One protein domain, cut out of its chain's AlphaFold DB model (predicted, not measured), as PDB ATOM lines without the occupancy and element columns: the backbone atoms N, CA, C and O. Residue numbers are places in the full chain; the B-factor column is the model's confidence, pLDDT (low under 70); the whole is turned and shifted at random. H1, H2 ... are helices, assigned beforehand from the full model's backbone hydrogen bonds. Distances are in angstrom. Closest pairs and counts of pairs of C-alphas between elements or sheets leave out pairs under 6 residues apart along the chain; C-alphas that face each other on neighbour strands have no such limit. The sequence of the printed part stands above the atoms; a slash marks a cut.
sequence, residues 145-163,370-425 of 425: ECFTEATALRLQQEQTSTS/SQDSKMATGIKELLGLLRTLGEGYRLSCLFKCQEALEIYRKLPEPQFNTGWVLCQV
ATOM      1  N   GLU A 145     -28.633  42.295  20.540       78.25
ATOM      2  CA  GLU A 145     -27.322  42.554  21.148       78.25
ATOM      3  C   GLU A 145     -26.234  42.736  20.077       78.25
ATOM      4  O   GLU A 145     -25.376  43.612  20.201       78.25
ATOM      5  N   CYS A 146     -26.331  42.002  18.962       75.12
ATOM      6  CA  CYS A 146     -25.434  42.173  17.817       75.12
ATOM      7  C   CYS A 146     -25.685  43.496  17.067       75.12
ATOM      8  O   CYS A 146     -24.743  44.226  16.764       75.12
ATOM      9  N   PHE A 147     -26.949  43.840  16.788       82.12
ATOM     10  CA  PHE A 147     -27.324  44.997  15.958       82.12
ATOM     11  C   PHE A 147     -27.785  46.202  16.807       82.12
ATOM     12  O   PHE A 147     -28.902  46.706  16.663       82.12
ATOM     13  N   THR A 148     -26.934  46.652  17.735       81.75
ATOM     14  CA  THR A 148     -27.238  47.754  18.675       81.75
ATOM     15  C   THR A 148     -26.989  49.151  18.098       81.75
ATOM     16  O   THR A 148     -26.160  49.343  17.210       81.75
ATOM     17  N   GLU A 149     -27.619  50.171  18.693       78.62
ATOM     18  CA  GLU A 149     -27.386  51.602  18.407       78.62
ATOM     19  C   GLU A 149     -25.892  51.999  18.490       78.62
ATOM     20  O   GLU A 149     -25.426  52.870  17.756       78.62
ATOM     21  N   ALA A 150     -25.102  51.322  19.332       80.06
ATOM     22  CA  ALA A 150     -23.655  51.527  19.422       80.06
ATOM     23  C   ALA A 150     -22.907  51.097  18.141       80.06
ATOM     24  O   ALA A 150     -21.938  51.752  17.750       80.06
ATOM     25  N   THR A 151     -23.369  50.046  17.452       81.75
ATOM     26  CA  THR A 151     -22.831  49.663  16.133       81.75
ATOM     27  C   THR A 151     -23.210  50.680  15.056       81.75
ATOM     28  O   THR A 151     -22.370  51.016  14.224       81.75
ATOM     29  N   ALA A 152     -24.415  51.264  15.132       80.81
ATOM     30  CA  ALA A 152     -24.854  52.325  14.222       80.81
ATOM     31  C   ALA A 152     -23.934  53.554  14.288       80.81
ATOM     32  O   ALA A 152     -23.510  54.074  13.255       80.81
ATOM     33  N   LEU A 153     -23.580  53.985  15.505       81.06
ATOM     34  CA  LEU A 153     -22.678  55.119  15.728       81.06
ATOM     35  C   LEU A 153     -21.253  54.843  15.226       81.06
ATOM     36  O   LEU A 153     -20.641  55.734  14.636       81.06
ATOM     37  N   ARG A 154     -20.741  53.616  15.400       83.44
ATOM     38  CA  ARG A 154     -19.424  53.223  14.871       83.44
ATOM     39  C   ARG A 154     -19.397  53.275  13.341       83.44
ATOM     40  O   ARG A 154     -18.552  53.965  12.778       83.44
ATOM     41  N   LEU A 155     -20.365  52.621  12.692       82.75
ATOM     42  CA  LEU A 155     -20.498  52.616  11.231       82.75
ATOM     43  C   LEU A 155     -20.650  54.040  10.672       82.75
ATOM     44  O   LEU A 155     -20.048  54.373   9.655       82.75
ATOM     45  N   GLN A 156     -21.404  54.913  11.351       81.12
ATOM     46  CA  GLN A 156     -21.513  56.322  10.968       81.12
ATOM     47  C   GLN A 156     -20.149  57.037  11.038       81.12
ATOM     48  O   GLN A 156     -19.767  57.719  10.085       81.12
ATOM     49  N   GLN A 157     -19.405  56.867  12.136       79.06
ATOM     50  CA  GLN A 157     -18.107  57.519  12.340       79.06
ATOM     51  C   GLN A 157     -17.062  57.069  11.306       79.06
ATOM     52  O   GLN A 157     -16.347  57.907  10.754       79.06
ATOM     53  N   GLU A 158     -17.013  55.772  10.994       77.75
ATOM     54  CA  GLU A 158     -16.126  55.209   9.971       77.75
ATOM     55  C   GLU A 158     -16.401  55.806   8.585       77.75
ATOM     56  O   GLU A 158     -15.467  56.206   7.891       77.75
ATOM     57  N   GLN A 159     -17.675  55.952   8.204       70.94
ATOM     58  CA  GLN A 159     -18.077  56.509   6.906       70.94
ATOM     59  C   GLN A 159     -17.783  58.016   6.789       70.94
ATOM     60  O   GLN A 159     -17.326  58.488   5.742       70.94
ATOM     61  N   THR A 160     -17.949  58.789   7.870       64.62
ATOM     62  CA  THR A 160     -17.485  60.187   7.898       64.62
ATOM     63  C   THR A 160     -15.965  60.257   7.688       64.62
ATOM     64  O   THR A 160     -15.495  61.078   6.892       64.62
ATOM     65  N   SER A 161     -15.194  59.373   8.334       60.16
ATOM     66  CA  SER A 161     -13.732  59.309   8.212       60.16
ATOM     67  C   SER A 161     -13.252  58.900   6.813       60.16
ATOM     68  O   SER A 161     -12.410  59.600   6.242       60.16
ATOM     69  N   THR A 162     -13.790  57.827   6.223       57.94
ATOM     70  CA  THR A 162     -13.402  57.372   4.874       57.94
ATOM     71  C   THR A 162     -13.772  58.394   3.805       57.94
ATOM     72  O   THR A 162     -12.939  58.692   2.947       57.94
ATOM     73  N   SER A 163     -14.947  59.030   3.900       52.53
ATOM     74  CA  SER A 163     -15.369  60.041   2.921       52.53
ATOM     75  C   SER A 163     -14.390  61.219   2.818       52.53
ATOM     76  O   SER A 163     -14.283  61.841   1.765       52.53
ATOM     77  N   SER A 370     -26.957  67.908   6.140       60.72
ATOM     78  CA  SER A 370     -28.191  67.265   5.673       60.72
ATOM     79  C   SER A 370     -27.960  65.865   5.086       60.72
ATOM     80  O   SER A 370     -28.876  65.044   5.088       60.72
ATOM     81  N   GLN A 371     -26.765  65.576   4.566       63.69
ATOM     82  CA  GLN A 371     -26.416  64.267   4.016       63.69
ATOM     83  C   GLN A 371     -25.944  63.300   5.111       63.69
ATOM     84  O   GLN A 371     -26.424  62.168   5.154       63.69
ATOM     85  N   ASP A 372     -25.110  63.764   6.045       68.00
ATOM     86  CA  ASP A 372     -24.643  62.976   7.193       68.00
ATOM     87  C   ASP A 372     -25.810  62.557   8.105       68.00
ATOM     88  O   ASP A 372     -25.889  61.408   8.539       68.00
ATOM     89  N   SER A 373     -26.777  63.455   8.338       75.62
ATOM     90  CA  SER A 373     -27.991  63.145   9.113       75.62
ATOM     91  C   SER A 373     -28.913  62.134   8.416       75.62
ATOM     92  O   SER A 373     -29.437  61.240   9.078       75.62
ATOM     93  N   LYS A 374     -29.066  62.195   7.085       82.81
ATOM     94  CA  LYS A 374     -29.794  61.165   6.312       82.81
ATOM     95  C   LYS A 374     -29.082  59.813   6.353       82.81
ATOM     96  O   LYS A 374     -29.740  58.784   6.491       82.81
ATOM     97  N   MET A 375     -27.751  59.811   6.268       83.06
ATOM     98  CA  MET A 375     -26.946  58.590   6.348       83.06
ATOM     99  C   MET A 375     -27.051  57.933   7.731       83.06
ATOM    100  O   MET A 375     -27.247  56.722   7.812       83.06
ATOM    101  N   ALA A 376     -27.016  58.727   8.806       82.81
ATOM    102  CA  ALA A 376     -27.228  58.252  10.173       82.81
ATOM    103  C   ALA A 376     -28.590  57.554  10.348       82.81
ATOM    104  O   ALA A 376     -28.655  56.475  10.934       82.81
ATOM    105  N   THR A 377     -29.668  58.130   9.802       86.31
ATOM    106  CA  THR A 377     -31.003  57.503   9.811       86.31
ATOM    107  C   THR A 377     -31.004  56.182   9.039       86.31
ATOM    108  O   THR A 377     -31.430  55.166   9.583       86.31
ATOM    109  N   GLY A 378     -30.452  56.158   7.819       88.31
ATOM    110  CA  GLY A 378     -30.404  54.949   6.989       88.31
ATOM    111  C   GLY A 378     -29.620  53.788   7.617       88.31
ATOM    112  O   GLY A 378     -30.032  52.637   7.494       88.31
ATOM    113  N   ILE A 379     -28.532  54.068   8.347       87.81
ATOM    114  CA  ILE A 379     -27.777  53.042   9.091       87.81
ATOM    115  C   ILE A 379     -28.637  52.436  10.217       87.81
ATOM    116  O   ILE A 379     -28.641  51.218  10.398       87.81
ATOM    117  N   LYS A 380     -29.406  53.256  10.946       87.31
ATOM    118  CA  LYS A 380     -30.300  52.778  12.018       87.31
ATOM    119  C   LYS A 380     -31.477  51.968  11.478       87.31
ATOM    120  O   LYS A 380     -31.819  50.936  12.052       87.31
ATOM    121  N   GLU A 381     -32.066  52.392  10.362       89.81
ATOM    122  CA  GLU A 381     -33.116  51.636   9.666       89.81
ATOM    123  C   GLU A 381     -32.595  50.279   9.164       89.81
ATOM    124  O   GLU A 381     -33.245  49.253   9.380       89.81
ATOM    125  N   LEU A 382     -31.389  50.247   8.580       90.62
ATOM    126  CA  LEU A 382     -30.731  49.017   8.131       90.62
ATOM    127  C   LEU A 382     -30.455  48.047   9.290       90.62
ATOM    128  O   LEU A 382     -30.763  46.863   9.174       90.62
ATOM    129  N   LEU A 383     -29.926  48.527  10.417       90.00
ATOM    130  CA  LEU A 383     -29.688  47.687  11.598       90.00
ATOM    131  C   LEU A 383     -31.001  47.216  12.239       90.00
ATOM    132  O   LEU A 383     -31.108  46.058  12.641       90.00
ATOM    133  N   GLY A 384     -32.043  48.054  12.260       90.19
ATOM    134  CA  GLY A 384     -33.389  47.658  12.685       90.19
ATOM    135  C   GLY A 384     -33.989  46.538  11.823       90.19
ATOM    136  O   GLY A 384     -34.627  45.622  12.355       90.19
ATOM    137  N   LEU A 385     -33.734  46.572  10.511       91.56
ATOM    138  CA  LEU A 385     -34.108  45.524   9.563       91.56
ATOM    139  C   LEU A 385     -33.287  44.239   9.775       91.56
ATOM    140  O   LEU A 385     -33.881  43.174   9.947       91.56
ATOM    141  N   LEU A 386     -31.952  44.337   9.830       92.19
ATOM    142  CA  LEU A 386     -31.043  43.203  10.070       92.19
ATOM    143  C   LEU A 386     -31.353  42.487  11.387       92.19
ATOM    144  O   LEU A 386     -31.395  41.263  11.421       92.19
ATOM    145  N   ARG A 387     -31.676  43.234  12.445       92.12
ATOM    146  CA  ARG A 387     -32.132  42.705  13.738       92.12
ATOM    147  C   ARG A 387     -33.417  41.883  13.633       92.12
ATOM    148  O   ARG A 387     -33.537  40.842  14.272       92.12
ATOM    149  N   THR A 388     -34.367  42.327  12.810       92.38
ATOM    150  CA  THR A 388     -35.647  41.624  12.608       92.38
ATOM    151  C   THR A 388     -35.462  40.369  11.747       92.38
ATOM    152  O   THR A 388     -36.001  39.314  12.069       92.38
ATOM    153  N   LEU A 389     -34.650  40.452  10.686       93.75
ATOM    154  CA  LEU A 389     -34.273  39.305   9.850       93.75
ATOM    155  C   LEU A 389     -33.463  38.265  10.638       93.75
ATOM    156  O   LEU A 389     -33.734  37.069  10.534       93.75
ATOM    157  N   GLY A 390     -32.507  38.737  11.442       92.81
ATOM    158  CA  GLY A 390     -31.631  37.947  12.302       92.81
ATOM    159  C   GLY A 390     -32.409  37.141  13.323       92.81
ATOM    160  O   GLY A 390     -32.250  35.926  13.378       92.81
ATOM    161  N   GLU A 391     -33.318  37.778  14.061       93.19
ATOM    162  CA  GLU A 391     -34.117  37.068  15.060       93.19
ATOM    163  C   GLU A 391     -35.044  36.023  14.418       93.19
ATOM    164  O   GLU A 391     -35.109  34.891  14.891       93.19
ATOM    165  N   GLY A 392     -35.682  36.339  13.283       93.69
ATOM    166  CA  GLY A 392     -36.464  35.355  12.525       93.69
ATOM    167  C   GLY A 392     -35.621  34.154  12.070       93.69
ATOM    168  O   GLY A 392     -36.039  33.004  12.223       93.69
ATOM    169  N   TYR A 393     -34.400  34.404  11.586       94.88
ATOM    170  CA  TYR A 393     -33.486  33.354  11.128       94.88
ATOM    171  C   TYR A 393     -32.958  32.488  12.275       94.88
ATOM    172  O   TYR A 393     -32.927  31.261  12.171       94.88
ATOM    173  N   ARG A 394     -32.609  33.117  13.400       94.88
ATOM    174  CA  ARG A 394     -32.169  32.455  14.629       94.88
ATOM    175  C   ARG A 394     -33.253  31.527  15.174       94.88
ATOM    176  O   ARG A 394     -32.979  30.361  15.444       94.88
ATOM    177  N   LEU A 395     -34.496  32.004  15.252       93.62
ATOM    178  CA  LEU A 395     -35.651  31.198  15.657       93.62
ATOM    179  C   LEU A 395     -35.910  30.037  14.680       93.62
ATOM    180  O   LEU A 395     -36.215  28.930  15.123       93.62
ATOM    181  N   SER A 396     -35.721  30.249  13.372       93.62
ATOM    182  CA  SER A 396     -35.806  29.186  12.358       93.62
ATOM    183  C   SER A 396     -34.733  28.104  12.567       93.62
ATOM    184  O   SER A 396     -35.057  26.917  12.627       93.62
ATOM    185  N   CYS A 397     -33.474  28.497  12.808       93.56
ATOM    186  CA  CYS A 397     -32.371  27.578  13.129       93.56
ATOM    187  C   CYS A 397     -32.591  26.810  14.449       93.56
ATOM    188  O   CYS A 397     -32.179  25.660  14.575       93.56
ATOM    189  N   LEU A 398     -33.294  27.416  15.413       92.75
ATOM    190  CA  LEU A 398     -33.731  26.785  16.665       92.75
ATOM    191  C   LEU A 398     -35.028  25.955  16.520       92.75
ATOM    192  O   LEU A 398     -35.608  25.543  17.524       92.75
ATOM    193  N   PHE A 399     -35.499  25.708  15.290       92.75
ATOM    194  CA  PHE A 399     -36.732  24.976  14.952       92.75
ATOM    195  C   PHE A 399     -38.033  25.584  15.524       92.75
ATOM    196  O   PHE A 399     -39.088  24.944  15.522       92.75
ATOM    197  N   LYS A 400     -38.001  26.848  15.965       93.12
ATOM    198  CA  LYS A 400     -39.148  27.621  16.480       93.12
ATOM    199  C   LYS A 400     -39.930  28.276  15.333       93.12
ATOM    200  O   LYS A 400     -40.169  29.481  15.330       93.12
ATOM    201  N   CYS A 401     -40.339  27.485  14.337       93.06
ATOM    202  CA  CYS A 401     -40.882  27.989  13.068       93.06
ATOM    203  C   CYS A 401     -42.081  28.946  13.235       93.06
ATOM    204  O   CYS A 401     -42.156  29.949  12.535       93.06
ATOM    205  N   GLN A 402     -42.990  28.693  14.186       94.00
ATOM    206  CA  GLN A 402     -44.127  29.589  14.444       94.00
ATOM    207  C   GLN A 402     -43.677  30.975  14.942       94.00
ATOM    208  O   GLN A 402     -44.176  31.990  14.463       94.00
ATOM    209  N   GLU A 403     -42.710  31.022  15.862       93.81
ATOM    210  CA  GLU A 403     -42.152  32.280  16.375       93.81
ATOM    211  C   GLU A 403     -41.399  33.022  15.258       93.81
ATOM    212  O   GLU A 403     -41.594  34.222  15.077       93.81
ATOM    213  N   ALA A 404     -40.620  32.302  14.442       93.94
ATOM    214  CA  ALA A 404     -39.927  32.855  13.276       93.94
ATOM    215  C   ALA A 404     -40.898  33.502  12.268       93.94
ATOM    216  O   ALA A 404     -40.686  34.641  11.853       93.94
ATOM    217  N   LEU A 405     -42.008  32.829  11.935       93.62
ATOM    218  CA  LEU A 405     -43.067  33.372  11.071       93.62
ATOM    219  C   LEU A 405     -43.701  34.647  11.652       93.62
ATOM    220  O   LEU A 405     -44.024  35.575  10.909       93.62
ATOM    221  N   GLU A 406     -43.877  34.717  12.972       94.50
ATOM    222  CA  GLU A 406     -44.389  35.909  13.657       94.50
ATOM    223  C   GLU A 406     -43.372  37.057  13.722       94.50
ATOM    224  O   GLU A 406     -43.784  38.217  13.764       94.50
ATOM    225  N   ILE A 407     -42.063  36.779  13.674       93.81
ATOM    226  CA  ILE A 407     -41.040  37.812  13.459       93.81
ATOM    227  C   ILE A 407     -41.036  38.284  12.001       93.81
ATOM    228  O   ILE A 407     -41.122  39.488  11.764       93.81
ATOM    229  N   TYR A 408     -41.013  37.377  11.018       93.38
ATOM    230  CA  TYR A 408     -40.987  37.764   9.601       93.38
ATOM    231  C   TYR A 408     -42.219  38.585   9.188       93.38
ATOM    232  O   TYR A 408     -42.083  39.545   8.434       93.38
ATOM    233  N   ARG A 409     -43.403  38.315   9.756       93.25
ATOM    234  CA  ARG A 409     -44.623  39.128   9.549       93.25
ATOM    235  C   ARG A 409     -44.550  40.569  10.081       93.25
ATOM    236  O   ARG A 409     -45.446  41.350   9.781       93.25
ATOM    237  N   LYS A 410     -43.524  40.933  10.862       93.81
ATOM    238  CA  LYS A 410     -43.279  42.316  11.325       93.81
ATOM    239  C   LYS A 410     -42.432  43.128  10.337       93.81
ATOM    240  O   LYS A 410     -42.270  44.330  10.529       93.81
ATOM    241  N   LEU A 411     -41.875  42.489   9.304       93.12
ATOM    242  CA  LEU A 411     -41.121  43.171   8.255       93.12
ATOM    243  C   LEU A 411     -42.047  44.032   7.377       93.12
ATOM    244  O   LEU A 411     -43.187  43.640   7.125       93.12
ATOM    245  N   PRO A 412     -41.556  45.159   6.830       93.50
ATOM    246  CA  PRO A 412     -42.252  45.867   5.761       93.50
ATOM    247  C   PRO A 412     -42.513  44.943   4.566       93.50
ATOM    248  O   PRO A 412     -41.634  44.172   4.178       93.50
ATOM    249  N   GLU A 413     -43.675  45.074   3.924       91.00
ATOM    250  CA  GLU A 413     -44.071  44.292   2.742       91.00
ATOM    251  C   GLU A 413     -42.972  44.127   1.663       91.00
ATOM    252  O   GLU A 413     -42.720  42.988   1.263       91.00
ATOM    253  N   PRO A 414     -42.243  45.177   1.213       92.94
ATOM    254  CA  PRO A 414     -41.178  45.005   0.219       92.94
ATOM    255  C   PRO A 414     -39.974  44.187   0.717       92.94
ATOM    256  O   PRO A 414     -39.238  43.655  -0.106       92.94
ATOM    257  N   GLN A 415     -39.772  44.071   2.035       93.06
ATOM    258  CA  GLN A 415     -38.725  43.238   2.639       93.06
ATOM    259  C   GLN A 415     -39.210  41.796   2.851       93.06
ATOM    260  O   GLN A 415     -38.470  40.850   2.584       93.06
ATOM    261  N   PHE A 416     -40.473  41.616   3.257       93.06
ATOM    262  CA  PHE A 416     -41.106  40.298   3.363       93.06
ATOM    263  C   PHE A 416     -41.180  39.585   2.004       93.06
ATOM    264  O   PHE A 416     -40.861  38.405   1.903       93.06
ATOM    265  N   ASN A 417     -41.511  40.320   0.938       93.38
ATOM    266  CA  ASN A 417     -41.594  39.798  -0.429       93.38
ATOM    267  C   ASN A 417     -40.219  39.562  -1.099       93.38
ATOM    268  O   ASN A 417     -40.156  39.299  -2.303       93.38
ATOM    269  N   THR A 418     -39.103  39.644  -0.362       95.31
ATOM    270  CA  THR A 418     -37.783  39.296  -0.909       95.31
ATOM    271  C   THR A 418     -37.631  37.784  -1.058       95.31
ATOM    272  O   THR A 418     -38.033  37.004  -0.197       95.31
ATOM    273  N   GLY A 419     -36.973  37.349  -2.136       93.25
ATOM    274  CA  GLY A 419     -36.765  35.923  -2.409       93.25
ATOM    275  C   GLY A 419     -35.982  35.167  -1.327       93.25
ATOM    276  O   GLY A 419     -36.105  33.951  -1.256       93.25
ATOM    277  N   TRP A 420     -35.213  35.860  -0.474       93.94
ATOM    278  CA  TRP A 420     -34.553  35.241   0.683       93.94
ATOM    279  C   TRP A 420     -35.553  34.969   1.816       93.94
ATOM    280  O   TRP A 420     -35.626  33.832   2.272       93.94
ATOM    281  N   VAL A 421     -36.378  35.951   2.219       92.62
ATOM    282  CA  VAL A 421     -37.394  35.760   3.279       92.62
ATOM    283  C   VAL A 421     -38.435  34.726   2.852       92.62
ATOM    284  O   VAL A 421     -38.760  33.832   3.627       92.62
ATOM    285  N   LEU A 422     -38.871  34.762   1.589       91.75
ATOM    286  CA  LEU A 422     -39.792  33.775   1.008       91.75
ATOM    287  C   LEU A 422     -39.206  32.349   0.882       91.75
ATOM    288  O   LEU A 422     -39.927  31.444   0.472       91.75
ATOM    289  N   CYS A 423     -37.928  32.130   1.219       91.00
ATOM    290  CA  CYS A 423     -37.336  30.794   1.377       91.00
ATOM    291  C   CYS A 423     -37.218  30.338   2.849       91.00
ATOM    292  O   CYS A 423     -36.836  29.193   3.083       91.00
ATOM    293  N   GLN A 424     -37.517  31.207   3.823       87.88
ATOM    294  CA  GLN A 424     -37.524  30.905   5.267       87.88
ATOM    295  C   GLN A 424     -38.949  30.716   5.837       87.88
ATOM    296  O   GLN A 424     -39.095  30.377   7.013       87.88
ATOM    297  N   VAL A 425     -39.977  30.987   5.019       84.75
ATOM    298  CA  VAL A 425     -41.419  31.027   5.341       84.75
ATOM    299  C   VAL A 425     -42.144  29.814   4.759       84.75
ATOM    300  O   VAL A 425     -42.946  29.220   5.514       84.75
TER     301      VAL A 425
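What this domain is: This is residues 145 to 163 and 370 to 425 of the 425 residues of an uncharacterized protein of Aegilops tauschii subsp. strangulata (UniProt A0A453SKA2). One long helix, H2, makes the long axis of the model; H1 packs slantwise on its first part, and H3 folds back along its other end as a hairpin. After H3 the printed part goes on through the very short H4 into a tail, residues 417 to 425, with no named element. The printed part has 75 residues with four named helices, H1, H2, H3 and H4 in that order, and no named strand; the class is all helix. The whole is loose, with a radius of gyration of the C-alphas of 14.6 A, and elongated, spanning 42 by 24 by 16 A.

How they stand to each other: H1, residues 149 to 163, touches H2, residues 370 to 397, of which residues 372 to 383 alone take part. Their closest C-alphas, of Ala 152 and Lys 380, are 5.9 A apart, and they run opposite ways at a steep tilt of 47 degrees. H2 and H3, residues 401 to 408, form a helical hairpin with a tight link and touch, H2 with residues 388 to 396 alone. They run opposite ways at a shallow tilt of 10 degrees; their closest C-alphas, of Gly 392 and Ala 404, are 4.3 A apart. H4, residues 413 to 416, is close to H3 but not clearly touching, the closest C-alphas, of Tyr 408 and Phe 416, being 6.7 A apart. H1 is apart from H3 and H4, and H2 from H4. Every O i to N i+4 pair is within hydrogen-bond range in H1, H2 and H3; H4 is too short for such a pair.

Where its parts are: H1 begins at C-alpha 149 (-27.386, 51.602, 18.407) and is 21.3 A long. H2 runs 40.6 A from C-alpha 370 (-28.191, 67.265, 5.673). H3 is 10.4 A long, and H4 ends at C-alpha 416 (-41.106, 40.298, 3.363).

The domain as a whole: The two C-alphas farthest apart, of Ser 370 and Phe 399, are 44.1 A apart. Residues 164 to 369 are not printed; C-alphas 163 and 370 are 15.0 A apart across this cut. The links from H2 to H3 and from H3 to H4 are tight. Residues 160 to 163 and 370 to 372 have pLDDT under 70; the mean of the printed part is 86.2.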